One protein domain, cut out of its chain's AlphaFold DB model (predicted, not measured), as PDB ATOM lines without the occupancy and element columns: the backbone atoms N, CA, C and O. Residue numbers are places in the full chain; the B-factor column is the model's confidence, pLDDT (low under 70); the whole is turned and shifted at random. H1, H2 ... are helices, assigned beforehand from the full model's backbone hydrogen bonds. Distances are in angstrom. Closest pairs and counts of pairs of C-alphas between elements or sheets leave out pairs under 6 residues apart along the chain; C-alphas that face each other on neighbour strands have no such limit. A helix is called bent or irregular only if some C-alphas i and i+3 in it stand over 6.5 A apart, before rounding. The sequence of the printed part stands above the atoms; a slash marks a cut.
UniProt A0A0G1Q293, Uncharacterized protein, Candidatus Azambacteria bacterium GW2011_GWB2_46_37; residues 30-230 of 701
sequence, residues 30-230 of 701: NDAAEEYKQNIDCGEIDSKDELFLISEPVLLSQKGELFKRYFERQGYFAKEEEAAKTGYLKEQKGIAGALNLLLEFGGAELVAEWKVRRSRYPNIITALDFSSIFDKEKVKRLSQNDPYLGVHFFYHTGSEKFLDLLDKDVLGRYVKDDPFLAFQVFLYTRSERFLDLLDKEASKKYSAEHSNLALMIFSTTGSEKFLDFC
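Overview. This is residues 30 to 230 of the 701 residues of an uncharacterized protein of Candidatus Azambacteria bacterium GW2011_GWB2_46_37 (UniProt A0A0G1Q293). The chain winds in a row of stacked helical turns, H9 to H11, H12 to H14 and H15 to H17: H5, H10, H13 and H16 make one row of helices side by side, the short helices H8, H11, H14 and H17 make a second row, and H9, H12 and H15 lie crosswise to H5, H10 and H13. At the end of the row where H5 lies, H3 packs on H8, with H1 alongside H3 and little H2 near them, while H4 makes a corner with one end of H5 and H6 follows at its other end, touching no helix. The printed part has 201 residues with seventeen named helices, H1 to H17 in order, and no named strand; the class is all helix. It is compact, with a radius of gyration of the C-alphas of 18.6 A, and flat in outline, spanning 58 by 45 by 24 A.

Along the chain. Find C-alpha 30 at (300.276, 339.999, 97.853); from there H1 runs over residues 30 to 42, 17.9 A long. H2 is residues 51 to 55, and H3, residues 60 to 73, measures 20.1 A; it is neither bent nor irregular, but only just: C-alphas 61 and 64 are 6.3 A apart. After H4, residues 80 to 86, look for the longest helix, H5, residues 89 to 105, which runs 24.3 A from C-alpha 89 at (296.137, 335.214, 133.011). Then come H6, residues 108 to 116, H7, residues 124 to 127, and H8, residues 130 to 133. Nine helices follow: H9 at residues 136 to 145, H10 at residues 147 to 157 and H11 at residues 160 to 163; H12 at residues 168 to 177, H13 at residues 179 to 189 and H14 at residues 192 to 195; H15 at residues 200 to 209, H16 at residues 211 to 221 and H17 at residues 224 to 228, ending with C-alpha 228 at (280.760, 371.741, 127.621).

Arrangement. Start at H1, which touches H3 at a shallow tilt of 10 degrees, the same way; their closest C-alphas, of Ile 40 and Tyr 70, are 6.1 A apart. H2 and H3 only just touch, with 3 pairs of C-alphas within 8 A, the closest Ile 54 and Lys 63 at 7.1 A. With residues 64 to 68 alone H3 touches H8, closest at the C-alphas of Lys 68 and Ile 133, 4.8 A. H4 and H5 touch only at the corner, and only just, with 3 pairs; the closest C-alphas are Ala 83 and Glu 91, 6.1 A. H6 meets H5 only through their link, and H7 is close but not clearly touching H10, with C-alphas Thr 126 and Thr 157 at 5.7 A. With residues 96 to 103 alone H5 touches H10, the same way at a shallow tilt of 22 degrees, closest at C-alphas Leu 103 and His 156, 7.1 A. The hub is H13, touching five helices, among them H10 at 28 degrees, with C-alphas Tyr 155 and Val 185 closest at 5.2 A, and H16 at 17 degrees, with Leu 187 and Ile 217 at 5.9 A. H15 touches H13 about perpendicular, at 82 degrees. H14 touches H17, closest at C-alphas Leu 195 and Phe 226, 6.9 A. In the backbone, H1, H5, H6, H9, H10, H13, H15, H16 and H17 have every O i to N i+4 pair within hydrogen-bond range; H3 has 8 of 10, H4 2 of 3, H12 5 of 6, and H2 0 of 1 beside 2 of 2 O i to N i+3 pairs, while H7, H8, H11 and H14 are too short for such a pair.

Size, cuts and confidence. Look at Cys 42 and Ala 208 for the two C-alphas farthest apart, 57.9 A. The printed part has no cut and no long link. Its mean pLDDT is 73.4, and 64 residues are under 70, among them residues 47 to 62, 78 to 90 and 103 to 128.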
ATOM      1  N   ASN A  30     300.721 341.308  97.392       59.81
ATOM      2  CA  ASN A  30     300.276 339.999  97.853       59.81
ATOM      3  C   ASN A  30     301.438 339.009  97.910       59.81
ATOM      4  O   ASN A  30     301.535 338.273  98.876       59.81
ATOM      5  N   ASP A  31     302.336 339.011  96.927       60.31
ATOM      6  CA  ASP A  31     303.528 338.159  96.947       60.31
ATOM      7  C   ASP A  31     304.491 338.580  98.059       60.31
ATOM      8  O   ASP A  31     305.012 337.715  98.749       60.31
ATOM      9  N   ALA A  32     304.665 339.886  98.291       59.91
ATOM     10  CA  ALA A  32     305.421 340.391  99.434       59.91
ATOM     11  C   ALA A  32     304.751 339.990 100.757       59.91
ATOM     12  O   ALA A  32     305.413 339.476 101.649       59.91
ATOM     13  N   ALA A  33     303.429 340.137 100.888       68.88
ATOM     14  CA  ALA A  33     302.697 339.677 102.064       68.88
ATOM     15  C   ALA A  33     302.839 338.162 102.271       68.88
ATOM     16  O   ALA A  33     303.004 337.724 103.404       68.88
ATOM     17  N   GLU A  34     302.800 337.360 101.207       72.56
ATOM     18  CA  GLU A  34     303.019 335.913 101.274       72.56
ATOM     19  C   GLU A  34     304.479 335.557 101.598       72.56
ATOM     20  O   GLU A  34     304.710 334.633 102.374       72.56
ATOM     21  N   GLU A  35     305.459 336.307 101.093       71.69
ATOM     22  CA  GLU A  35     306.871 336.188 101.471       71.69
ATOM     23  C   GLU A  35     307.052 336.515 102.955       71.69
ATOM     24  O   GLU A  35     307.592 335.705 103.699       71.69
ATOM     25  N   TYR A  36     306.492 337.623 103.444       73.44
ATOM     26  CA  TYR A  36     306.506 337.951 104.867       73.44
ATOM     27  C   TYR A  36     305.778 336.903 105.710       73.44
ATOM     28  O   TYR A  36     306.268 336.565 106.783       73.44
ATOM     29  N   LYS A  37     304.655 336.337 105.248       80.44
ATOM     30  CA  LYS A  37     303.996 335.211 105.937       80.44
ATOM     31  C   LYS A  37     304.935 334.017 106.045       80.44
ATOM     32  O   LYS A  37     305.032 333.442 107.124       80.44
ATOM     33  N   GLN A  38     305.625 333.660 104.964       80.62
ATOM     34  CA  GLN A  38     306.580 332.551 104.950       80.62
ATOM     35  C   GLN A  38     307.779 332.829 105.857       80.62
ATOM     36  O   GLN A  38     308.123 331.966 106.659       80.62
ATOM     37  N   ASN A  39     308.345 334.036 105.799       78.38
ATOM     38  CA  ASN A  39     309.489 334.467 106.605       78.38
ATOM     39  C   ASN A  39     309.138 334.504 108.098       78.38
ATOM     40  O   ASN A  39     309.921 334.075 108.951       78.38
ATOM     41  N   ILE A  40     307.924 334.961 108.421       81.12
ATOM     42  CA  ILE A  40     307.371 334.851 109.768       81.12
ATOM     43  C   ILE A  40     307.243 333.381 110.120       81.12
ATOM     44  O   ILE A  40     307.797 333.008 111.130       81.12
ATOM     45  N   ASP A  41     306.581 332.533 109.336       82.12
ATOM     46  CA  ASP A  41     306.364 331.128 109.699       82.12
ATOM     47  C   ASP A  41     307.677 330.344 109.891       82.12
ATOM     48  O   ASP A  41     307.768 329.500 110.791       82.12
ATOM     49  N   CYS A  42     308.699 330.625 109.075       83.75
ATOM     50  CA  CYS A  42     309.936 329.850 109.018       83.75
ATOM     51  C   CYS A  42     311.008 330.263 110.037       83.75
ATOM     52  O   CYS A  42     311.879 329.442 110.323       83.75
ATOM     53  N   GLY A  43     310.964 331.467 110.621       78.31
ATOM     54  CA  GLY A  43     312.036 331.918 111.533       78.31
ATOM     55  C   GLY A  43     312.841 333.106 111.099       78.31
ATOM     56  O   GLY A  43     313.629 333.580 111.903       78.31
ATOM     57  N   GLU A  44     312.647 333.588 109.885       74.06
ATOM     58  CA  GLU A  44     313.459 334.671 109.343       74.06
ATOM     59  C   GLU A  44     313.060 336.041 109.899       74.06
ATOM     60  O   GLU A  44     313.884 336.946 109.930       74.06
ATOM     61  N   ILE A  45     311.824 336.181 110.389       71.62
ATOM     62  CA  ILE A  45     311.386 337.325 111.196       71.62
ATOM     63  C   ILE A  45     311.043 336.809 112.590       71.62
ATOM     64  O   ILE A  45     309.966 336.245 112.809       71.62
ATOM     65  N   ASP A  46     311.974 336.970 113.529       73.38
ATOM     66  CA  ASP A  46     311.846 336.446 114.897       73.38
ATOM     67  C   ASP A  46     312.127 337.514 115.963       73.38
ATOM     68  O   ASP A  46     311.625 337.437 117.083       73.38
ATOM     69  N   SER A  47     312.851 338.577 115.615       68.19
ATOM     70  CA  SER A  47     313.110 339.693 116.523       68.19
ATOM     71  C   SER A  47     312.122 340.849 116.351       68.19
ATOM     72  O   SER A  47     311.498 341.043 115.306       68.19
ATOM     73  N   LYS A  48     312.018 341.674 117.397       63.56
ATOM     74  CA  LYS A  48     311.271 342.936 117.341       63.56
ATOM     75  C   LYS A  48     311.833 343.917 116.302       63.56
ATOM     76  O   LYS A  48     311.068 344.681 115.729       63.56
ATOM     77  N   ASP A  49     313.141 343.863 116.046       58.69
ATOM     78  CA  ASP A  49     313.829 344.746 115.099       58.69
ATOM     79  C   ASP A  49     313.573 344.305 113.640       58.69
ATOM     80  O   ASP A  49     313.516 345.128 112.731       58.69
ATOM     81  N   GLU A  50     313.311 343.016 113.407       59.62
ATOM     82  CA  GLU A  50     312.897 342.473 112.102       59.62
ATOM     83  C   GLU A  50     311.398 342.650 111.838       59.62
ATOM     84  O   GLU A  50     310.972 342.659 110.685       59.62
ATOM     85  N   LEU A  51     310.582 342.865 112.878       58.78
ATOM     86  CA  LEU A  51     309.173 343.239 112.724       58.78
ATOM     87  C   LEU A  51     309.018 344.562 111.948       58.78
ATOM     88  O   LEU A  51     308.006 344.766 111.277       58.78
ATOM     89  N   PHE A  52     310.038 345.434 111.967       53.12
ATOM     90  CA  PHE A  52     310.103 346.632 111.123       53.12
ATOM     91  C   PHE A  52     310.139 346.306 109.626       53.12
ATOM     92  O   PHE A  52     309.700 347.131 108.832       53.12
ATOM     93  N   LEU A  53     310.552 345.104 109.216       49.81
ATOM     94  CA  LEU A  53     310.524 344.697 107.810       49.81
ATOM     95  C   LEU A  53     309.088 344.512 107.295       49.81
ATOM     96  O   LEU A  53     308.841 344.763 106.124       49.81
ATOM     97  N   ILE A  54     308.121 344.199 108.171       51.66
ATOM     98  CA  ILE A  54     306.675 344.155 107.852       51.66
ATOM     99  C   ILE A  54     306.117 345.568 107.557       51.66
ATOM    100  O   ILE A  54     304.996 345.737 107.063       51.66
ATOM    101  N   SER A  55     306.888 346.625 107.843       48.56
ATOM    102  CA  SER A  55     306.517 347.993 107.475       48.56
ATOM    103  C   SER A  55     306.628 348.268 105.966       48.56
ATOM    104  O   SER A  55     305.969 349.202 105.493       48.56
ATOM    105  N   GLU A  56     307.322 347.404 105.216       51.19
ATOM    106  CA  GLU A  56     307.660 347.526 103.793       51.19
ATOM    107  C   GLU A  56     307.103 346.345 102.965       51.19
ATOM    108  O   GLU A  56     306.716 345.331 103.532       51.19
ATOM    109  N   PRO A  57     307.011 346.455 101.629       52.53
ATOM    110  CA  PRO A  57     305.743 346.712 100.952       52.53
ATOM    111  C   PRO A  57     304.644 345.672 101.272       52.53
ATOM    112  O   PRO A  57     304.558 344.637 100.616       52.53
ATOM    113  N   VAL A  58     303.722 345.996 102.192       57.03
ATOM    114  CA  VAL A  58     302.467 345.245 102.437       57.03
ATOM    115  C   VAL A  58     301.292 346.214 102.644       57.03
ATOM    116  O   VAL A  58     301.462 347.252 103.289       57.03
ATOM    117  N   LEU A  59     300.097 345.893 102.124       57.12
ATOM    118  CA  LEU A  59     298.879 346.712 102.288       57.12
ATOM    119  C   LEU A  59     298.511 346.863 103.775       57.12
ATOM    120  O   LEU A  59     298.658 345.904 104.531       57.12
ATOM    121  N   LEU A  60     297.946 348.000 104.218       56.84
ATOM    122  CA  LEU A  60     297.474 348.120 105.616       56.84
ATOM    123  C   LEU A  60     296.478 347.015 105.983       56.84
ATOM    124  O   LEU A  60     296.531 346.488 107.094       56.84
ATOM    125  N   SER A  61     295.591 346.663 105.047       58.41
ATOM    126  CA  SER A  61     294.619 345.577 105.214       58.41
ATOM    127  C   SER A  61     295.278 344.226 105.505       58.41
ATOM    128  O   SER A  61     294.676 343.376 106.154       58.41
ATOM    129  N   GLN A  62     296.521 344.037 105.066       67.19
ATOM    130  CA  GLN A  62     297.307 342.818 105.250       67.19
ATOM    131  C   GLN A  62     298.268 342.917 106.439       67.19
ATOM    132  O   GLN A  62     298.595 341.897 107.042       67.19
ATOM    133  N   LYS A  63     298.678 344.128 106.843       73.50
ATOM    134  CA  LYS A  63     299.551 344.334 108.013       73.50
ATOM    135  C   LYS A  63     298.937 343.769 109.288       73.50
ATOM    136  O   LYS A  63     299.651 343.166 110.082       73.50
ATOM    137  N   GLY A  64     297.623 343.905 109.468       75.19
ATOM    138  CA  GLY A  64     296.924 343.295 110.601       75.19
ATOM    139  C   GLY A  64     297.081 341.769 110.651       75.19
ATOM    140  O   GLY A  64     297.416 341.215 111.697       75.19
ATOM    141  N   GLU A  65     296.939 341.092 109.508       79.06
ATOM    142  CA  GLU A  65     297.155 339.643 109.398       79.06
ATOM    143  C   GLU A  65     298.608 339.263 109.716       79.06
ATOM    144  O   GLU A  65     298.844 338.312 110.459       79.06
ATOM    145  N   LEU A  66     299.584 340.023 109.210       78.31
ATOM    146  CA  LEU A  66     301.005 339.768 109.466       78.31
ATOM    147  C   LEU A  66     301.379 339.964 110.937       78.31
ATOM    148  O   LEU A  66     302.035 339.100 111.517       78.31
ATOM    149  N   PHE A  67     300.916 341.050 111.564       80.38
ATOM    150  CA  PHE A  67     301.108 341.270 112.997       80.38
ATOM    151  C   PHE A  67     300.470 340.153 113.812       80.38
ATOM    152  O   PHE A  67     301.115 339.601 114.702       80.38
ATOM    153  N   LYS A  68     299.231 339.769 113.481       85.19
ATOM    154  CA  LYS A  68     298.558 338.651 114.140       85.19
ATOM    155  C   LYS A  68     299.380 337.372 114.036       85.19
ATOM    156  O   LYS A  68     299.646 336.749 115.057       85.19
ATOM    157  N   ARG A  69     299.819 337.013 112.831       85.12
ATOM    158  CA  ARG A  69     300.588 335.792 112.566       85.12
ATOM    159  C   ARG A  69     301.924 335.787 113.306       85.12
ATOM    160  O   ARG A  69     302.278 334.786 113.926       85.12
ATOM    161  N   TYR A  70     302.621 336.923 113.328       84.19
ATOM    162  CA  TYR A  70     303.825 337.099 114.136       84.19
ATOM    163  C   TYR A  70     303.530 336.895 115.628       84.19
ATOM    164  O   TYR A  70     304.211 336.117 116.292       84.19
ATOM    165  N   PHE A  71     302.476 337.520 116.161       85.75
ATOM    166  CA  PHE A  71     302.102 337.371 117.568       85.75
ATOM    167  C   PHE A  71     301.701 335.939 117.940       85.75
ATOM    168  O   PHE A  71     302.050 335.471 119.027       85.75
ATOM    169  N   GLU A  72     301.003 335.229 117.052       84.75
ATOM    170  CA  GLU A  72     300.679 333.808 117.219       84.75
ATOM    171  C   GLU A  72     301.957 332.969 117.312       84.75
ATOM    172  O   GLU A  72     302.092 332.151 118.224       84.75
ATOM    173  N   ARG A  73     302.926 333.217 116.425       84.19
ATOM    174  CA  ARG A  73     304.198 332.489 116.396       84.19
ATOM    175  C   ARG A  73     305.080 332.764 117.611       84.19
ATOM    176  O   ARG A  73     305.612 331.822 118.192       84.19
ATOM    177  N   GLN A  74     305.175 334.023 118.031       80.62
ATOM    178  CA  GLN A  74     305.883 334.432 119.250       80.62
ATOM    179  C   GLN A  74     305.188 333.951 120.539       80.62
ATOM    180  O   GLN A  74     305.708 334.123 121.641       80.62
ATOM    181  N   GLY A  75     303.998 333.350 120.433       78.94
ATOM    182  CA  GLY A  75     303.266 332.808 121.573       78.94
ATOM    183  C   GLY A  75     302.558 333.864 122.423       78.94
ATOM    184  O   GLY A  75     302.164 333.565 123.554       78.94
ATOM    185  N   TYR A  76     302.351 335.078 121.898       81.75
ATOM    186  CA  TYR A  76     301.526 336.099 122.555       81.75
ATOM    187  C   TYR A  76     300.046 335.700 122.584       81.75
ATOM    188  O   TYR A  76     299.310 336.119 123.474       81.75
ATOM    189  N   PHE A  77     299.590 334.854 121.662       79.62
ATOM    190  CA  PHE A  77     298.239 334.306 121.710       79.62
ATOM    191  C   PHE A  77     298.263 332.858 122.195       79.62
ATOM    192  O   PHE A  77     298.752 331.951 121.526       79.62
ATOM    193  N   ALA A  78     297.729 332.639 123.399       66.50
ATOM    194  CA  ALA A  78     297.593 331.302 123.958       66.50
ATOM    195  C   ALA A  78     296.540 330.492 123.181       66.50
ATOM    196  O   ALA A  78     295.465 331.001 122.860       66.50
ATOM    197  N   LYS A  79     296.818 329.203 122.945       67.75
ATOM    198  CA  LYS A  79     295.815 328.250 122.442       67.75
ATOM    199  C   LYS A  79     294.698 328.091 123.479       67.75
ATOM    200  O   LYS A  79     294.978 328.063 124.679       67.75
ATOM    201  N   GLU A  80     293.446 327.954 123.039       61.81
ATOM    202  CA  GLU A  80     292.266 327.920 123.927       61.81
ATOM    203  C   GLU A  80     292.378 326.872 125.051       61.81
ATOM    204  O   GLU A  80     292.041 327.144 126.203       61.81
ATOM    205  N   GLU A  81     292.955 325.705 124.753       60.56
ATOM    206  CA  GLU A  81     293.185 324.627 125.722       60.56
ATOM    207  C   GLU A  81     294.205 324.986 126.822       60.56
ATOM    208  O   GLU A  81     294.126 324.472 127.941       60.56
ATOM    209  N   GLU A  82     295.165 325.873 126.538       58.66
ATOM    210  CA  GLU A  82     296.121 326.394 127.525       58.66
ATOM    211  C   GLU A  82     295.549 327.580 128.312       58.66
ATOM    212  O   GLU A  82     295.830 327.727 129.507       58.66
ATOM    213  N   ALA A  83     294.716 328.409 127.675       59.38
ATOM    214  CA  ALA A  83     294.016 329.513 128.331       59.38
ATOM    215  C   ALA A  83     293.034 328.996 129.396       59.38
ATOM    216  O   ALA A  83     293.008 329.513 130.517       59.38
ATOM    217  N   ALA A  84     292.323 327.901 129.094       61.19
ATOM    218  CA  ALA A  84     291.429 327.217 130.027       61.19
ATOM    219  C   ALA A  84     292.160 326.627 131.252       61.19
ATOM    220  O   ALA A  84     291.591 326.565 132.339       61.19
ATOM    221  N   LYS A  85     293.435 326.228 131.107       60.22
ATOM    222  CA  LYS A  85     294.261 325.678 132.203       60.22
ATOM    223  C   LYS A  85     294.934 326.748 133.065       60.22
ATOM    224  O   LYS A  85     295.225 326.494 134.229       60.22
ATOM    225  N   THR A  86     295.206 327.925 132.501       57.03
ATOM    226  CA  THR A  86     295.938 329.019 133.170       57.03
ATOM    227  C   THR A  86     295.036 330.142 133.691       57.03
ATOM    228  O   THR A  86     295.536 331.158 134.172       57.03
ATOM    229  N   GLY A  87     293.713 329.963 133.620       57.97
ATOM    230  CA  GLY A  87     292.737 330.898 134.178       57.97
ATOM    231  C   GLY A  87     292.749 332.272 133.505       57.97
ATOM    232  O   GLY A  87     292.576 333.272 134.191       57.97
ATOM    233  N   TYR A  88     292.985 332.334 132.189       64.44
ATOM    234  CA  TYR A  88     293.016 333.566 131.375       64.44
ATOM    235  C   TYR A  88     294.187 334.540 131.638       64.44
ATOM    236  O   TYR A  88     294.408 335.455 130.846       64.44
ATOM    237  N   LEU A  89     295.015 334.323 132.669       64.75
ATOM    238  CA  LEU A  89     296.137 335.214 133.011       64.75
ATOM    239  C   LEU A  89     297.257 335.206 131.951       64.75
ATOM    240  O   LEU A  89     297.860 336.240 131.661       64.75
ATOM    241  N   LYS A  90     297.548 334.036 131.361       69.50
ATOM    242  CA  LYS A  90     298.562 333.887 130.297       69.50
ATOM    243  C   LYS A  90     298.122 334.596 129.012       69.50
ATOM    244  O   LYS A  90     298.931 335.243 128.362       69.50
ATOM    245  N   GLU A  91     296.830 334.522 128.698       71.56
ATOM    246  CA  GLU A  91     296.218 335.183 127.543       71.56
ATOM    247  C   GLU A  91     296.231 336.714 127.688       71.56
ATOM    248  O   GLU A  91     296.608 337.413 126.753       71.56
ATOM    249  N   GLN A  92     295.922 337.242 128.877       71.31
ATOM    250  CA  GLN A  92     295.995 338.683 129.152       71.31
ATOM    251  C   GLN A  92     297.415 339.237 129.026       71.31
ATOM    252  O   GLN A  92     297.620 340.251 128.362       71.31
ATOM    253  N   LYS A  93     298.407 338.559 129.621       75.75
ATOM    254  CA  LYS A  93     299.822 338.952 129.505       75.75
ATOM    255  C   LYS A  93     300.310 338.911 128.061       75.75
ATOM    256  O   LYS A  93     301.097 339.764 127.663       75.75
ATOM    257  N   GLY A  94     299.826 337.944 127.291       80.31
ATOM    258  CA  GLY A  94     300.113 337.822 125.872       80.31
ATOM    259  C   GLY A  94     299.566 338.992 125.046       80.31
ATOM    260  O   GLY A  94     300.324 339.639 124.330       80.31
ATOM    261  N   ILE A  95     298.288 339.348 125.223       80.81
ATOM    262  CA  ILE A  95     297.680 340.505 124.538       80.81
ATOM    263  C   ILE A  95     298.356 341.814 124.964       80.81
ATOM    264  O   ILE A  95     298.679 342.635 124.111       80.81
ATOM    265  N   ALA A  96     298.621 341.998 126.260       77.00
ATOM    266  CA  ALA A  96     299.356 343.155 126.769       77.00
ATOM    267  C   ALA A  96     300.766 343.258 126.158       77.00
ATOM    268  O   ALA A  96     301.196 344.347 125.788       77.00
ATOM    269  N   GLY A  97     301.468 342.130 126.019       78.19
ATOM    270  CA  GLY A  97     302.777 342.054 125.370       78.19
ATOM    271  C   GLY A  97     302.728 342.420 123.886       78.19
ATOM    272  O   GLY A  97     303.524 343.240 123.442       78.19
ATOM    273  N   ALA A  98     301.752 341.894 123.141       80.44
ATOM    274  CA  ALA A  98     301.549 342.228 121.732       80.44
ATOM    275  C   ALA A  98     301.203 343.713 121.537       80.44
ATOM    276  O   ALA A  98     301.769 344.378 120.671       80.44
ATOM    277  N   LEU A  99     300.319 344.263 122.375       77.00
ATOM    278  CA  LEU A  99     299.986 345.685 122.349       77.00
ATOM    279  C   LEU A  99     301.196 346.561 122.719       77.00
ATOM    280  O   LEU A  99     301.419 347.579 122.070       77.00
ATOM    281  N   ASN A 100     302.011 346.168 123.707       74.69
ATOM    282  CA  ASN A 100     303.252 346.875 124.048       74.69
ATOM    283  C   ASN A 100     304.251 346.851 122.889       74.69
ATOM    284  O   ASN A 100     304.865 347.873 122.607       74.69
ATOM    285  N   LEU A 101     304.362 345.731 122.171       73.69
ATOM    286  CA  LEU A 101     305.215 345.651 120.988       73.69
ATOM    287  C   LEU A 101     304.711 346.564 119.862       73.69
ATOM    288  O   LEU A 101     305.511 347.236 119.217       73.69
ATOM    289  N   LEU A 102     303.389 346.658 119.669       71.38
ATOM    290  CA  LEU A 102     302.805 347.648 118.760       71.38
ATOM    291  C   LEU A 102     303.107 349.079 119.220       71.38
ATOM    292  O   LEU A 102     303.388 349.922 118.380       71.38
ATOM    293  N   LEU A 103     303.100 349.372 120.525       63.72
ATOM    294  CA  LEU A 103     303.518 350.688 121.018       63.72
ATOM    295  C   LEU A 103     305.002 350.966 120.795       63.72
ATOM    296  O   LEU A 103     305.330 352.099 120.468       63.72
ATOM    297  N   GLU A 104     305.884 349.979 120.951       60.53
ATOM    298  CA  GLU A 104     307.311 350.120 120.630       60.53
ATOM    299  C   GLU A 104     307.521 350.384 119.133       60.53
ATOM    300  O   GLU A 104     308.308 351.261 118.775       60.53
ATOM    301  N   PHE A 105     306.741 349.727 118.269       53.75
ATOM    302  CA  PHE A 105     306.707 349.987 116.825       53.75
ATOM    303  C   PHE A 105     306.307 351.439 116.490       53.75
ATOM    304  O   PHE A 105     306.708 351.978 115.461       53.75
ATOM    305  N   GLY A 106     305.560 352.108 117.374       47.94
ATOM    306  CA  GLY A 106     305.246 353.539 117.293       47.94
ATOM    307  C   GLY A 106     305.833 354.360 118.438       47.94
ATOM    308  O   GLY A 106     305.207 355.338 118.842       47.94
ATOM    309  N   GLY A 107     306.964 353.929 119.006       39.09
ATOM    310  CA  GLY A 107     307.476 354.380 120.301       39.09
ATOM    311  C   GLY A 107     308.135 355.761 120.302       39.09
ATOM    312  O   GLY A 107     308.439 356.327 119.262       39.09
ATOM    313  N   ALA A 108     308.371 356.306 121.501       37.75
ATOM    314  CA  ALA A 108     308.715 357.708 121.776       37.75
ATOM    315  C   ALA A 108     309.986 358.265 121.099       37.75
ATOM    316  O   ALA A 108     310.016 359.463 120.834       37.75
ATOM    317  N   GLU A 109     311.003 357.450 120.802       34.62
ATOM    318  CA  GLU A 109     312.211 357.884 120.071       34.62
ATOM    319  C   GLU A 109     311.958 357.969 118.565       34.62
ATOM    320  O   GLU A 109     312.305 358.972 117.947       34.62
ATOM    321  N   LEU A 110     311.218 357.009 118.004       37.50
ATOM    322  CA  LEU A 110     310.708 357.084 116.637       37.50
ATOM    323  C   LEU A 110     309.663 358.185 116.504       37.50
ATOM    324  O   LEU A 110     309.698 358.933 115.548       37.50
ATOM    325  N   VAL A 111     308.790 358.381 117.487       35.09
ATOM    326  CA  VAL A 111     307.852 359.503 117.542       35.09
ATOM    327  C   VAL A 111     308.585 360.819 117.770       35.09
ATOM    328  O   VAL A 111     308.086 361.826 117.302       35.09
ATOM    329  N   ALA A 112     309.747 360.875 118.421       30.61
ATOM    330  CA  ALA A 112     310.543 362.098 118.531       30.61
ATOM    331  C   ALA A 112     311.294 362.398 117.225       30.61
ATOM    332  O   ALA A 112     311.174 363.511 116.721       30.61
ATOM    333  N   GLU A 113     311.972 361.428 116.607       29.53
ATOM    334  CA  GLU A 113     312.610 361.604 115.294       29.53
ATOM    335  C   GLU A 113     311.586 361.814 114.162       29.53
ATOM    336  O   GLU A 113     311.818 362.636 113.275       29.53
ATOM    337  N   TRP A 114     310.407 361.186 114.222       30.81
ATOM    338  CA  TRP A 114     309.300 361.367 113.269       30.81
ATOM    339  C   TRP A 114     308.424 362.591 113.570       30.81
ATOM    340  O   TRP A 114     307.860 363.171 112.639       30.81
ATOM    341  N   LYS A 115     308.327 363.053 114.829       31.95
ATOM    342  CA  LYS A 115     307.775 364.390 115.149       31.95
ATOM    343  C   LYS A 115     308.715 365.488 114.668       31.95
ATOM    344  O   LYS A 115     308.240 366.535 114.237       31.95
ATOM    345  N   VAL A 116     310.029 365.255 114.709       31.30
ATOM    346  CA  VAL A 116     311.041 366.190 114.195       31.30
ATOM    347  C   VAL A 116     311.106 366.139 112.657       31.30
ATOM    348  O   VAL A 116     311.269 367.183 112.024       31.30
ATOM    349  N   ARG A 117     310.844 364.986 112.021       31.89
ATOM    350  CA  ARG A 117     310.651 364.845 110.563       31.89
ATOM    351  C   ARG A 117     309.163 364.816 110.155       31.89
ATOM    352  O   ARG A 117     308.654 363.820 109.666       31.89
ATOM    353  N   ARG A 118     308.474 365.956 110.302       32.34
ATOM    354  CA  ARG A 118     307.291 366.397 109.510       32.34
ATOM    355  C   ARG A 118     306.282 365.320 109.018       32.34
ATOM    356  O   ARG A 118     305.949 365.327 107.833       32.34
ATOM    357  N   SER A 119     305.699 364.467 109.866       31.89
ATOM    358  CA  SER A 119     304.570 363.614 109.430       31.89
ATOM    359  C   SER A 119     303.219 364.083 109.994       31.89
ATOM    360  O   SER A 119     302.928 363.972 111.180       31.89
ATOM    361  N   ARG A 120     302.385 364.643 109.106       35.84
ATOM    362  CA  ARG A 120     300.967 365.005 109.316       35.84
ATOM    363  C   ARG A 120     300.007 363.890 108.856       35.84
ATOM    364  O   ARG A 120     298.947 364.181 108.329       35.84
ATOM    365  N   TYR A 121     300.369 362.618 109.014       36.91
ATOM    366  CA  TYR A 121     299.406 361.509 108.937       36.91
ATOM    367  C   TYR A 121     299.575 360.628 110.164       36.91
ATOM    368  O   TYR A 121     300.657 360.612 110.764       36.91
ATOM    369  N   PRO A 122     298.497 359.962 110.584       38.09
ATOM    370  CA  PRO A 122     298.432 359.372 111.885       38.09
ATOM    371  C   PRO A 122     299.335 358.127 111.848       38.09
ATOM    372  O   PRO A 122     299.518 357.483 110.813       38.09
ATOM    373  N   ASN A 123     300.012 357.886 112.968       49.53
ATOM    374  CA  ASN A 123     300.909 356.756 113.205       49.53
ATOM    375  C   ASN A 123     300.345 355.486 112.525       49.53
ATOM    376  O   ASN A 123     299.144 355.289 112.643       49.53
ATOM    377  N   ILE A 124     301.117 354.640 111.820       52.81
ATOM    378  CA  ILE A 124     300.596 353.411 111.150       52.81
ATOM    379  C   ILE A 124     299.614 352.659 112.068       52.81
ATOM    380  O   ILE A 124     298.554 352.212 111.642       52.81
ATOM    381  N   ILE A 125     299.932 352.660 113.361       56.94
ATOM    382  CA  ILE A 125     299.121 352.199 114.486       56.94
ATOM    383  C   ILE A 125     297.685 352.743 114.508       56.94
ATOM    384  O   ILE A 125     296.751 351.986 114.716       56.94
ATOM    385  N   THR A 126     297.474 354.039 114.301       55.00
ATOM    386  CA  THR A 126     296.141 354.669 114.281       55.00
ATOM    387  C   THR A 126     295.239 354.120 113.172       55.00
ATOM    388  O   THR A 126     294.024 354.043 113.371       55.00
ATOM    389  N   ALA A 127     295.830 353.742 112.031       56.94
ATOM    390  CA  ALA A 127     295.136 353.284 110.832       56.94
ATOM    391  C   ALA A 127     294.947 351.757 110.795       56.94
ATOM    392  O   ALA A 127     294.084 351.277 110.053       56.94
ATOM    393  N   LEU A 128     295.704 351.007 111.611       65.69
ATOM    394  CA  LEU A 128     295.539 349.563 111.765       65.69
ATOM    395  C   LEU A 128     294.106 349.227 112.182       65.69
ATOM    396  O   LEU A 128     293.540 349.796 113.118       65.69
ATOM    397  N   ASP A 129     293.532 348.240 111.504       72.50
ATOM    398  CA  ASP A 129     292.332 347.585 111.995       72.50
ATOM    399  C   ASP A 129     292.715 346.588 113.093       72.50
ATOM    400  O   ASP A 129     293.017 345.422 112.833       72.50
ATOM    401  N   PHE A 130     292.701 347.050 114.341       77.69
ATOM    402  CA  PHE A 130     293.016 346.216 115.498       77.69
ATOM    403  C   PHE A 130     292.093 345.001 115.639       77.69
ATOM    404  O   PHE A 130     292.502 344.025 116.262       77.69
ATOM    405  N   SER A 131     290.888 345.020 115.057       79.81
ATOM    406  CA  SER A 131     289.977 343.870 115.102       79.81
ATOM    407  C   SER A 131     290.460 342.693 114.246       79.81
ATOM    408  O   SER A 131     290.137 341.541 114.532       79.81
ATOM    409  N   SER A 132     291.300 342.963 113.240       76.88
ATOM    410  CA  SER A 132     291.971 341.924 112.452       76.88
ATOM    411  C   SER A 132     293.119 341.250 113.215       76.88
ATOM    412  O   SER A 132     293.453 340.101 112.930       76.88
ATOM    413  N   ILE A 133     293.688 341.943 114.211       79.06
ATOM    414  CA  ILE A 133     294.816 341.473 115.026       79.06
ATOM    415  C   ILE A 133     294.316 340.773 116.287       79.06
ATOM    416  O   ILE A 133     294.769 339.682 116.634       79.06
ATOM    417  N   PHE A 134     293.372 341.410 116.977       84.56
ATOM    418  CA  PHE A 134     292.925 341.023 118.301       84.56
ATOM    419  C   PHE A 134     291.444 340.660 118.317       84.56
ATOM    420  O   PHE A 134     290.599 341.341 117.743       84.56
ATOM    421  N   ASP A 135     291.118 339.617 119.077       84.19
ATOM    422  CA  ASP A 135     289.733 339.300 119.401       84.19
ATOM    423  C   ASP A 135     289.141 340.381 120.317       84.19
ATOM    424  O   ASP A 135     289.680 340.683 121.390       84.19
ATOM    425  N   LYS A 136     288.004 340.939 119.896       86.50
ATOM    426  CA  LYS A 136     287.309 342.011 120.609       86.50
ATOM    427  C   LYS A 136     286.959 341.635 122.047       86.50
ATOM    428  O   LYS A 136     287.180 342.437 122.947       86.50
ATOM    429  N   GLU A 137     286.434 340.437 122.287       85.06
ATOM    430  CA  GLU A 137     286.040 340.013 123.632       85.06
ATOM    431  C   GLU A 137     287.261 339.808 124.528       85.06
ATOM    432  O   GLU A 137     287.209 340.092 125.725       85.06
ATOM    433  N   LYS A 138     288.395 339.378 123.965       83.81
ATOM    434  CA  LYS A 138     289.648 339.259 124.721       83.81
ATOM    435  C   LYS A 138     290.225 340.622 125.108       83.81
ATOM    436  O   LYS A 138     290.610 340.795 126.263       83.81
ATOM    437  N   VAL A 139     290.241 341.593 124.192       83.75
ATOM    438  CA  VAL A 139     290.688 342.973 124.479       83.75
ATOM    439  C   VAL A 139     289.741 343.662 125.457       83.75
ATOM    440  O   VAL A 139     290.188 344.285 126.421       83.75
ATOM    441  N   LYS A 140     288.431 343.465 125.291       86.69
ATOM    442  CA  LYS A 140     287.423 343.941 126.235       86.69
ATOM    443  C   LYS A 140     287.674 343.375 127.633       86.69
ATOM    444  O   LYS A 140     287.784 344.145 128.585       86.69
ATOM    445  N   ARG A 141     287.875 342.057 127.769       83.69
ATOM    446  CA  ARG A 141     288.240 341.426 129.052       83.69
ATOM    447  C   ARG A 141     289.555 341.957 129.616       83.69
ATOM    448  O   ARG A 141     289.645 342.133 130.827       83.69
ATOM    449  N   LEU A 142     290.565 342.222 128.787       83.12
ATOM    450  CA  LEU A 142     291.804 342.855 129.249       83.12
ATOM    451  C   LEU A 142     291.496 344.215 129.884       83.12
ATOM    452  O   LEU A 142     291.874 344.431 131.026       83.12
ATOM    453  N   SER A 143     290.731 345.073 129.204       84.00
ATOM    454  CA  SER A 143     290.349 346.391 129.732       84.00
ATOM    455  C   SER A 143     289.461 346.330 130.981       84.00
ATOM    456  O   SER A 143     289.504 347.232 131.807       84.00
ATOM    457  N   GLN A 144     288.681 345.258 131.157       85.50
ATOM    458  CA  GLN A 144     287.902 345.026 132.377       85.50
ATOM    459  C   GLN A 144     288.787 344.661 133.577       85.50
ATOM    460  O   GLN A 144     288.467 345.035 134.703       85.50
ATOM    461  N   ASN A 145     289.871 343.917 133.343       83.25
ATOM    462  CA  ASN A 145     290.784 343.460 134.395       83.25
ATOM    463  C   ASN A 145     291.892 344.477 134.698       83.25
ATOM    464  O   ASN A 145     292.285 344.619 135.852       83.25
ATOM    465  N   ASP A 146     292.371 345.184 133.674       82.69
ATOM    466  CA  ASP A 146     293.366 346.251 133.763       82.69
ATOM    467  C   ASP A 146     292.914 347.466 132.923       82.69
ATOM    468  O   ASP A 146     293.295 347.624 131.754       82.69
ATOM    469  N   PRO A 147     292.059 348.332 133.501       83.94
ATOM    470  CA  PRO A 147     291.566 349.524 132.818       83.94
ATOM    471  C   PRO A 147     292.674 350.531 132.493       83.94
ATOM    472  O   PRO A 147     292.599 351.202 131.460       83.94
ATOM    473  N   TYR A 148     293.713 350.610 133.339       83.31
ATOM    474  CA  TYR A 148     294.872 351.480 133.123       83.31
ATOM    475  C   TYR A 148     295.545 351.143 131.801       83.31
ATOM    476  O   TYR A 148     295.776 352.025 130.976       83.31
ATOM    477  N   LEU A 149     295.802 349.856 131.570       77.81
ATOM    478  CA  LEU A 149     296.449 349.390 130.356       77.81
ATOM    479  C   LEU A 149     295.622 349.729 129.103       77.81
ATOM    480  O   LEU A 149     296.177 350.189 128.105       77.81
ATOM    481  N   GLY A 150     294.294 349.584 129.169       81.50
ATOM    482  CA  GLY A 150     293.384 349.983 128.091       81.50
ATOM    483  C   GLY A 150     293.452 351.482 127.767       81.50
ATOM    484  O   GLY A 150     293.601 351.850 126.599       81.50
ATOM    485  N   VAL A 151     293.403 352.344 128.792       82.00
ATOM    486  CA  VAL A 151     293.543 353.803 128.627       82.00
ATOM    487  C   VAL A 151     294.929 354.176 128.113       82.00
ATOM    488  O   VAL A 151     295.032 354.995 127.207       82.00
ATOM    489  N   HIS A 152     295.987 353.563 128.641       79.00
ATOM    490  CA  HIS A 152     297.368 353.811 128.234       79.00
ATOM    491  C   HIS A 152     297.593 353.449 126.758       79.00
ATOM    492  O   HIS A 152     298.173 354.228 126.002       79.00
ATOM    493  N   PHE A 153     297.068 352.309 126.296       76.44
ATOM    494  CA  PHE A 153     297.117 351.971 124.875       76.44
ATOM    495  C   PHE A 153     296.300 352.943 124.029       76.44
ATOM    496  O   PHE A 153     296.793 353.411 123.006       76.44
ATOM    497  N   PHE A 154     295.087 353.311 124.438       80.38
ATOM    498  CA  PHE A 154     294.311 354.296 123.684       80.38
ATOM    499  C   PHE A 154     295.009 355.666 123.620       80.38
ATOM    500  O   PHE A 154     295.097 356.258 122.549       80.38
ATOM    501  N   TYR A 155     295.591 356.121 124.731       76.56
ATOM    502  CA  TYR A 155     296.394 357.341 124.832       76.56
ATOM    503  C   TYR A 155     297.541 357.377 123.815       76.56
ATOM    504  O   TYR A 155     297.733 358.381 123.130       76.56
ATOM    505  N   HIS A 156     298.289 356.278 123.692       69.56
ATOM    506  CA  HIS A 156     299.443 356.209 122.797       69.56
ATOM    507  C   HIS A 156     299.081 355.904 121.341       69.56
ATOM    508  O   HIS A 156     299.769 356.366 120.430       69.56
ATOM    509  N   THR A 157     298.019 355.130 121.110       68.44
ATOM    510  CA  THR A 157     297.586 354.774 119.755       68.44
ATOM    511  C   THR A 157     296.732 355.861 119.115       68.44
ATOM    512  O   THR A 157     296.799 356.012 117.905       68.44
ATOM    513  N   GLY A 158     295.911 356.596 119.874       69.56
ATOM    514  CA  GLY A 158     294.955 357.580 119.349       69.56
ATOM    515  C   GLY A 158     293.929 357.013 118.358       69.56
ATOM    516  O   GLY A 158     293.333 357.775 117.601       69.56
ATOM    517  N   SER A 159     293.748 355.687 118.310       74.44
ATOM    518  CA  SER A 159     292.902 355.023 117.314       74.44
ATOM    519  C   SER A 159     291.460 354.881 117.795       74.44
ATOM    520  O   SER A 159     291.176 354.150 118.745       74.44
ATOM    521  N   GLU A 160     290.526 355.501 117.076       78.38
ATOM    522  CA  GLU A 160     289.083 355.312 117.278       78.38
ATOM    523  C   GLU A 160     288.651 353.848 117.091       78.38
ATOM    524  O   GLU A 160     287.778 353.361 117.808       78.38
ATOM    525  N   LYS A 161     289.313 353.119 116.179       78.88
ATOM    526  CA  LYS A 161     289.078 351.685 115.954       78.88
ATOM    527  C   LYS A 161     289.509 350.852 117.165       78.88
ATOM    528  O   LYS A 161     288.835 349.887 117.512       78.88
ATOM    529  N   PHE A 162     290.594 351.239 117.841       83.44
ATOM    530  CA  PHE A 162     291.012 350.593 119.088       83.44
ATOM    531  C   PHE A 162     290.054 350.907 120.244       83.44
ATOM    532  O   PHE A 162     289.706 350.003 121.001       83.44
ATOM    533  N   LEU A 163     289.557 352.149 120.343       86.56
ATOM    534  CA  LEU A 163     288.545 352.527 121.341       86.56
ATOM    535  C   LEU A 163     287.284 351.648 121.253       86.56
ATOM    536  O   LEU A 163     286.650 351.370 122.269       86.56
ATOM    537  N   ASP A 164     286.935 351.172 120.054       87.06
ATOM    538  CA  ASP A 164     285.797 350.276 119.823       87.06
ATOM    539  C   ASP A 164     286.016 348.821 120.275       87.06
ATOM    540  O   ASP A 164     285.042 348.062 120.389       87.06
ATOM    541  N   LEU A 165     287.259 348.434 120.581       88.25
ATOM    542  CA  LEU A 165     287.594 347.133 121.170       88.25
ATOM    543  C   LEU A 165     287.550 347.130 122.702       88.25
ATOM    544  O   LEU A 165     287.464 346.062 123.308       88.25
ATOM    545  N   LEU A 166     287.618 348.304 123.329       88.88
ATOM    546  CA  LEU A 166     287.685 348.438 124.781       88.88
ATOM    547  C   LEU A 166     286.293 348.425 125.428       88.88
ATOM    548  O   LEU A 166     285.278 348.765 124.812       88.88
ATOM    549  N   ASP A 167     286.239 348.062 126.711       88.69
ATOM    550  CA  ASP A 167     285.028 348.209 127.518       88.69
ATOM    551  C   ASP A 167     284.834 349.672 127.941       88.69
ATOM    552  O   ASP A 167     285.413 350.149 128.918       88.69
ATOM    553  N   LYS A 168     283.996 350.388 127.190       88.12
ATOM    554  CA  LYS A 168     283.713 351.815 127.390       88.12
ATOM    555  C   LYS A 168     283.154 352.136 128.783       88.12
ATOM    556  O   LYS A 168     283.501 353.180 129.331       88.12
ATOM    557  N   ASP A 169     282.370 351.239 129.384       85.88
ATOM    558  CA  ASP A 169     281.783 351.450 130.715       85.88
ATOM    559  C   ASP A 169     282.836 351.325 131.822       85.88
ATOM    560  O   ASP A 169     282.779 352.011 132.848       85.88
ATOM    561  N   VAL A 170     283.805 350.423 131.650       85.88
ATOM    562  CA  VAL A 170     284.936 350.302 132.576       85.88
ATOM    563  C   VAL A 170     285.907 351.460 132.404       85.88
ATOM    564  O   VAL A 170     286.298 352.055 133.406       85.88
ATOM    565  N   LEU A 171     286.241 351.826 131.164       83.19
ATOM    566  CA  LEU A 171     287.097 352.979 130.893       83.19
ATOM    567  C   LEU A 171     286.501 354.261 131.471       83.19
ATOM    568  O   LEU A 171     287.208 354.968 132.177       83.19
ATOM    569  N   GLY A 172     285.210 354.519 131.230       83.56
ATOM    570  CA  GLY A 172     284.501 355.692 131.747       83.56
ATOM    571  C   GLY A 172     284.519 355.764 133.275       83.56
ATOM    572  O   GLY A 172     284.788 356.818 133.846       83.56
ATOM    573  N   ARG A 173     284.323 354.628 133.961       82.62
ATOM    574  CA  ARG A 173     284.470 354.552 135.426       82.62
ATOM    575  C   ARG A 173     285.908 354.777 135.888       82.62
ATOM    576  O   ARG A 173     286.107 355.452 136.884       82.62
ATOM    577  N   TYR A 174     286.890 354.244 135.169       84.56
ATOM    578  CA  TYR A 174     288.298 354.390 135.525       84.56
ATOM    579  C   TYR A 174     288.787 355.839 135.380       84.56
ATOM    580  O   TYR A 174     289.372 356.391 136.306       84.56
ATOM    581  N   VAL A 175     288.493 356.492 134.252       83.44
ATOM    582  CA  VAL A 175     288.886 357.894 134.007       83.44
ATOM    583  C   VAL A 175     288.070 358.884 134.841       83.44
ATOM    584  O   VAL A 175     288.522 360.000 135.077       83.44
ATOM    585  N   LYS A 176     286.885 358.490 135.327       80.56
ATOM    586  CA  LYS A 176     286.110 359.279 136.295       80.56
ATOM    587  C   LYS A 176     286.871 359.487 137.606       80.56
ATOM    588  O   LYS A 176     286.766 360.565 138.191       80.56
ATOM    589  N   ASP A 177     287.624 358.484 138.046       80.88
ATOM    590  CA  ASP A 177     288.415 358.556 139.277       80.88
ATOM    591  C   ASP A 177     289.750 359.306 139.074       80.88
ATOM    592  O   ASP A 177     290.355 359.746 140.052       80.88
ATOM    593  N   ASP A 178     290.173 359.524 137.819       84.38
ATOM    594  CA  ASP A 178     291.360 360.310 137.447       84.38
ATOM    595  C   ASP A 178     291.075 361.313 136.299       84.38
ATOM    596  O   ASP A 178     291.415 361.081 135.129       84.38
ATOM    597  N   PRO A 179     290.470 362.476 136.615       82.56
ATOM    598  CA  PRO A 179     290.198 363.521 135.627       82.56
ATOM    599  C   PRO A 179     291.461 364.135 134.997       82.56
ATOM    600  O   PRO A 179     291.395 364.668 133.888       82.56
ATOM    601  N   PHE A 180     292.617 364.061 135.669       85.12
ATOM    602  CA  PHE A 180     293.888 364.516 135.100       85.12
ATOM    603  C   PHE A 180     294.280 363.638 133.912       85.12
ATOM    604  O   PHE A 180     294.558 364.162 132.827       85.12
ATOM    605  N   LEU A 181     294.229 362.315 134.088       84.56
ATOM    606  CA  LEU A 181     294.465 361.358 133.014       84.56
ATOM    607  C   LEU A 181     293.451 361.541 131.880       84.56
ATOM    608  O   LEU A 181     293.849 361.578 130.720       84.56
ATOM    609  N   ALA A 182     292.165 361.743 132.187       86.25
ATOM    610  CA  ALA A 182     291.140 362.023 131.177       86.25
ATOM    611  C   ALA A 182     291.498 363.228 130.287       86.25
ATOM    612  O   ALA A 182     291.405 363.163 129.059       86.25
ATOM    613  N   PHE A 183     291.947 364.325 130.902       87.56
ATOM    614  CA  PHE A 183     292.319 365.551 130.196       87.56
ATOM    615  C   PHE A 183     293.577 365.351 129.344       87.56
ATOM    616  O   PHE A 183     293.636 365.849 128.219       87.56
ATOM    617  N   GLN A 184     294.560 364.587 129.833       83.19
ATOM    618  CA  GLN A 184     295.727 364.204 129.034       83.19
ATOM    619  C   GLN A 184     295.326 363.329 127.845       83.19
ATOM    620  O   GLN A 184     295.702 363.626 126.713       83.19
ATOM    621  N   VAL A 185     294.513 362.295 128.064       83.38
ATOM    622  CA  VAL A 185     294.023 361.422 126.991       83.38
ATOM    623  C   VAL A 185     293.323 362.223 125.914       83.38
ATOM    624  O   VAL A 185     293.648 362.067 124.736       83.38
ATOM    625  N   PHE A 186     292.443 363.145 126.290       84.62
ATOM    626  CA  PHE A 186     291.798 364.004 125.311       84.62
ATOM    627  C   PHE A 186     292.781 364.939 124.589       84.62
ATOM    628  O   PHE A 186     292.732 365.035 123.367       84.62
ATOM    629  N   LEU A 187     293.711 365.590 125.296       77.38
ATOM    630  CA  LEU A 187     294.690 366.491 124.675       77.38
ATOM    631  C   LEU A 187     295.522 365.793 123.586       77.38
ATOM    632  O   LEU A 187     295.784 366.380 122.532       77.38
ATOM    633  N   TYR A 188     295.934 364.549 123.842       71.88
ATOM    634  CA  TYR A 188     296.783 363.782 122.932       71.88
ATOM    635  C   TYR A 188     295.999 363.099 121.811       71.88
ATOM    636  O   TYR A 188     296.431 363.140 120.659       71.88
ATOM    637  N   THR A 189     294.847 362.500 122.116       70.88
ATOM    638  CA  THR A 189     294.046 361.768 121.118       70.88
ATOM    639  C   THR A 189     293.128 362.680 120.308       70.88
ATOM    640  O   THR A 189     292.800 362.368 119.166       70.88
ATOM    641  N   ARG A 190     292.706 363.812 120.891       72.81
ATOM    642  CA  ARG A 190     291.675 364.732 120.374       72.81
ATOM    643  C   ARG A 190     290.348 364.038 120.044       72.81
ATOM    644  O   ARG A 190     289.570 364.537 119.236       72.81
ATOM    645  N   SER A 191     290.094 362.882 120.657       79.94
ATOM    646  CA  SER A 191     288.909 362.070 120.400       79.94
ATOM    647  C   SER A 191     287.680 362.677 121.070       79.94
ATOM    648  O   SER A 191     287.528 362.641 122.291       79.94
ATOM    649  N   GLU A 192     286.753 363.200 120.271       84.50
ATOM    650  CA  GLU A 192     285.465 363.664 120.794       84.50
ATOM    651  C   GLU A 192     284.554 362.509 121.230       84.50
ATOM    652  O   GLU A 192     283.675 362.717 122.065       84.50
ATOM    653  N   ARG A 193     284.770 361.291 120.713       86.81
ATOM    654  CA  ARG A 193     284.071 360.074 121.166       86.81
ATOM    655  C   ARG A 193     284.545 359.641 122.550       86.81
ATOM    656  O   ARG A 193     283.750 359.137 123.334       86.81
ATOM    657  N   PHE A 194     285.815 359.874 122.878       88.56
ATOM    658  CA  PHE A 194     286.332 359.658 124.227       88.56
ATOM    659  C   PHE A 194     285.700 360.616 125.245       88.56
ATOM    660  O   PHE A 194     285.426 360.198 126.367       88.56
ATOM    661  N   LEU A 195     285.392 361.864 124.858       88.19
ATOM    662  CA  LEU A 195     284.693 362.809 125.744       88.19
ATOM    663  C   LEU A 195     283.334 362.277 126.216       88.19
ATOM    664  O   LEU A 195     282.951 362.536 127.351       88.19
ATOM    665  N   ASP A 196     282.633 361.491 125.391       88.06
ATOM    666  CA  ASP A 196     281.348 360.881 125.767       88.06
ATOM    667  C   ASP A 196     281.473 359.858 126.905       88.06
ATOM    668  O   ASP A 196     280.471 359.494 127.518       88.06
ATOM    669  N   LEU A 197     282.691 359.389 127.193       86.50
ATOM    670  CA  LEU A 197     282.974 358.458 128.285       86.50
ATOM    671  C   LEU A 197     283.242 359.172 129.612       86.50
ATOM    672  O   LEU A 197     283.276 358.521 130.656       86.50
ATOM    673  N   LEU A 198     283.477 360.487 129.580       83.94
ATOM    674  CA  LEU A 198     283.877 361.243 130.758       83.94
ATOM    675  C   LEU A 198     282.677 361.585 131.635       83.94
ATOM    676  O   LEU A 198     281.606 361.970 131.165       83.94
ATOM    677  N   ASP A 199     282.882 361.520 132.949       86.12
ATOM    678  CA  ASP A 199     281.916 362.054 133.899       86.12
ATOM    679  C   ASP A 199     281.964 363.586 133.862       86.12
ATOM    680  O   ASP A 199     282.987 364.217 134.156       86.12
ATOM    681  N   LYS A 200     280.840 364.184 133.460       87.88
ATOM    682  CA  LYS A 200     280.722 365.629 133.269       87.88
ATOM    683  C   LYS A 200     280.942 366.405 134.565       87.88
ATOM    684  O   LYS A 200     281.604 367.436 134.540       87.88
ATOM    685  N   GLU A 201     280.436 365.909 135.691       88.62
ATOM    686  CA  GLU A 201     280.563 366.585 136.985       88.62
ATOM    687  C   GLU A 201     281.997 366.507 137.523       88.62
ATOM    688  O   GLU A 201     282.537 367.512 137.989       88.62
ATOM    689  N   ALA A 202     282.655 365.351 137.400       87.69
ATOM    690  CA  ALA A 202     284.061 365.194 137.769       87.69
ATOM    691  C   ALA A 202     284.975 366.082 136.907       87.69
ATOM    692  O   ALA A 202     285.836 366.785 137.440       87.69
ATOM    693  N   SER A 203     284.738 366.117 135.590       89.62
ATOM    694  CA  SER A 203     285.473 366.970 134.642       89.62
ATOM    695  C   SER A 203     285.268 368.458 134.935       89.62
ATOM    696  O   SER A 203     286.219 369.247 134.929       89.62
ATOM    697  N   LYS A 204     284.033 368.844 135.273       92.81
ATOM    698  CA  LYS A 204     283.686 370.212 135.653       92.81
ATOM    699  C   LYS A 204     284.394 370.621 136.942       92.81
ATOM    700  O   LYS A 204     285.065 371.647 136.973       92.81
ATOM    701  N   LYS A 205     284.345 369.786 137.982       92.75
ATOM    702  CA  LYS A 205     285.062 370.046 139.236       92.75
ATOM    703  C   LYS A 205     286.574 370.175 139.014       92.75
ATOM    704  O   LYS A 205     287.185 371.122 139.501       92.75
ATOM    705  N   TYR A 206     287.166 369.263 138.246       91.81
ATOM    706  CA  TYR A 206     288.601 369.280 137.977       91.81
ATOM    707  C   TYR A 206     289.033 370.513 137.172       91.81
ATOM    708  O   TYR A 206     290.003 371.183 137.519       91.81
ATOM    709  N   SER A 207     288.287 370.878 136.128       93.38
ATOM    710  CA  SER A 207     288.552 372.108 135.363       93.38
ATOM    711  C   SER A 207     288.341 373.388 136.180       93.38
ATOM    712  O   SER A 207     289.003 374.390 135.905       93.38
ATOM    713  N   ALA A 208     287.488 373.369 137.208       94.44
ATOM    714  CA  ALA A 208     287.368 374.483 138.144       94.44
ATOM    715  C   ALA A 208     288.630 374.666 139.005       94.44
ATOM    716  O   ALA A 208     289.048 375.794 139.259       94.44
ATOM    717  N   GLU A 209     289.268 373.565 139.412       93.38
ATOM    718  CA  GLU A 209     290.534 373.569 140.161       93.38
ATOM    719  C   GLU A 209     291.749 373.852 139.246       93.38
ATOM    720  O   GLU A 209     292.734 374.451 139.681       93.38
ATOM    721  N   HIS A 210     291.658 373.496 137.958       93.75
ATOM    722  CA  HIS A 210     292.739 373.570 136.965       93.75
ATOM    723  C   HIS A 210     292.350 374.346 135.694       93.75
ATOM    724  O   HIS A 210     292.590 373.907 134.563       93.75
ATOM    725  N   SER A 211     291.758 375.529 135.857       93.44
ATOM    726  CA  SER A 211     291.218 376.319 134.739       93.44
ATOM    727  C   SER A 211     292.272 376.742 133.706       93.44
ATOM    728  O   SER A 211     291.960 376.873 132.525       93.44
ATOM    729  N   ASN A 212     293.537 376.889 134.117       91.62
ATOM    730  CA  ASN A 212     294.657 377.145 133.209       91.62
ATOM    731  C   ASN A 212     294.874 375.999 132.212       91.62
ATOM    732  O   ASN A 212     295.055 376.239 131.018       91.62
ATOM    733  N   LEU A 213     294.839 374.760 132.704       89.31
ATOM    734  CA  LEU A 213     295.025 373.561 131.900       89.31
ATOM    735  C   LEU A 213     293.837 373.365 130.958       89.31
ATOM    736  O   LEU A 213     294.040 373.098 129.777       89.31
ATOM    737  N   ALA A 214     292.612 373.555 131.453       91.75
ATOM    738  CA  ALA A 214     291.405 373.472 130.635       91.75
ATOM    739  C   ALA A 214     291.429 374.485 129.474       91.75
ATOM    740  O   ALA A 214     291.204 374.110 128.323       91.75
ATOM    741  N   LEU A 215     291.794 375.745 129.745       88.69
ATOM    742  CA  LEU A 215     291.926 376.763 128.700       88.69
ATOM    743  C   LEU A 215     293.028 376.410 127.688       88.69
ATOM    744  O   LEU A 215     292.823 376.558 126.484       88.69
ATOM    745  N   MET A 216     294.175 375.896 128.150       85.38
ATOM    746  CA  MET A 216     295.260 375.440 127.274       85.38
ATOM    747  C   MET A 216     294.806 374.289 126.364       85.38
ATOM    748  O   MET A 216     295.034 374.338 125.154       85.38
ATOM    749  N   ILE A 217     294.131 373.277 126.917       82.31
ATOM    750  CA  ILE A 217     293.602 372.144 126.147       82.31
ATOM    751  C   ILE A 217     292.606 372.640 125.103       82.31
ATOM    752  O   ILE A 217     292.726 372.274 123.935       82.31
ATOM    753  N   PHE A 218     291.680 373.524 125.479       85.94
ATOM    754  CA  PHE A 218     290.749 374.112 124.521       85.94
ATOM    755  C   PHE A 218     291.482 374.895 123.423       85.94
ATOM    756  O   PHE A 218     291.239 374.656 122.247       85.94
ATOM    757  N   SER A 219     292.432 375.765 123.775       72.81
ATOM    758  CA  SER A 219     293.199 376.537 122.784       72.81
ATOM    759  C   SER A 219     293.988 375.651 121.810       72.81
ATOM    760  O   SER A 219     294.151 376.005 120.647       72.81
ATOM    761  N   THR A 220     294.428 374.472 122.265       69.25
ATOM    762  CA  THR A 220     295.200 373.513 121.460       69.25
ATOM    763  C   THR A 220     294.312 372.635 120.575       69.25
ATOM    764  O   THR A 220     294.736 372.209 119.500       69.25
ATOM    765  N   THR A 221     293.100 372.314 121.033       67.75
ATOM    766  CA  THR A 221     292.208 371.341 120.376       67.75
ATOM    767  C   THR A 221     291.067 371.987 119.597       67.75
ATOM    768  O   THR A 221     290.592 371.395 118.636       67.75
ATOM    769  N   GLY A 222     290.616 373.177 119.998       74.50
ATOM    770  CA  GLY A 222     289.461 373.870 119.429       74.50
ATOM    771  C   GLY A 222     288.109 373.191 119.682       74.50
ATOM    772  O   GLY A 222     287.116 373.622 119.103       74.50
ATOM    773  N   SER A 223     288.041 372.142 120.511       80.94
ATOM    774  CA  SER A 223     286.810 371.361 120.699       80.94
ATOM    775  C   SER A 223     285.813 372.087 121.601       80.94
ATOM    776  O   SER A 223     286.011 372.220 122.811       80.94
ATOM    777  N   GLU A 224     284.695 372.523 121.020       86.06
ATOM    778  CA  GLU A 224     283.581 373.097 121.780       86.06
ATOM    779  C   GLU A 224     282.890 372.061 122.663       86.06
ATOM    780  O   GLU A 224     282.387 372.399 123.735       86.06
ATOM    781  N   LYS A 225     282.910 370.790 122.242       89.44
ATOM    782  CA  LYS A 225     282.399 369.688 123.050       89.44
ATOM    783  C   LYS A 225     283.181 369.578 124.352       89.44
ATOM    784  O   LYS A 225     282.566 369.458 125.398       89.44
ATOM    785  N   PHE A 226     284.511 369.699 124.323       90.12
ATOM    786  CA  PHE A 226     285.327 369.706 125.543       90.12
ATOM    787  C   PHE A 226     284.975 370.869 126.486       90.12
ATOM    788  O   PHE A 226     284.917 370.672 127.703       90.12
ATOM    789  N   LEU A 227     284.678 372.062 125.950       89.94
ATOM    790  CA  LEU A 227     284.222 373.182 126.782       89.94
ATOM    791  C   LEU A 227     282.941 372.844 127.539       89.94
ATOM    792  O   LEU A 227     282.835 373.194 128.710       89.94
ATOM    793  N   ASP A 228     282.005 372.109 126.940       90.25
ATOM    794  CA  ASP A 228     280.760 371.741 127.621       90.25
ATOM    795  C   ASP A 228     280.989 370.880 128.878       90.25
ATOM    796  O   ASP A 228     280.117 370.843 129.748       90.25
ATOM    797  N   PHE A 229     282.149 370.221 129.000       90.75
ATOM    798  CA  PHE A 229     282.568 369.445 130.175       90.75
ATOM    799  C   PHE A 229     283.352 370.272 131.204       90.75
ATOM    800  O   PHE A 229     283.616 369.782 132.303       90.75
ATOM    801  N   CYS A 230     283.722 371.509 130.876       92.75
ATOM    802  CA  CYS A 230     284.482 372.390 131.753       92.75
ATOM    803  C   CYS A 230     283.582 373.319 132.581       92.75
ATOM    804  O   CYS A 230     282.480 373.693 132.168       92.75
TER     805      CYS A 230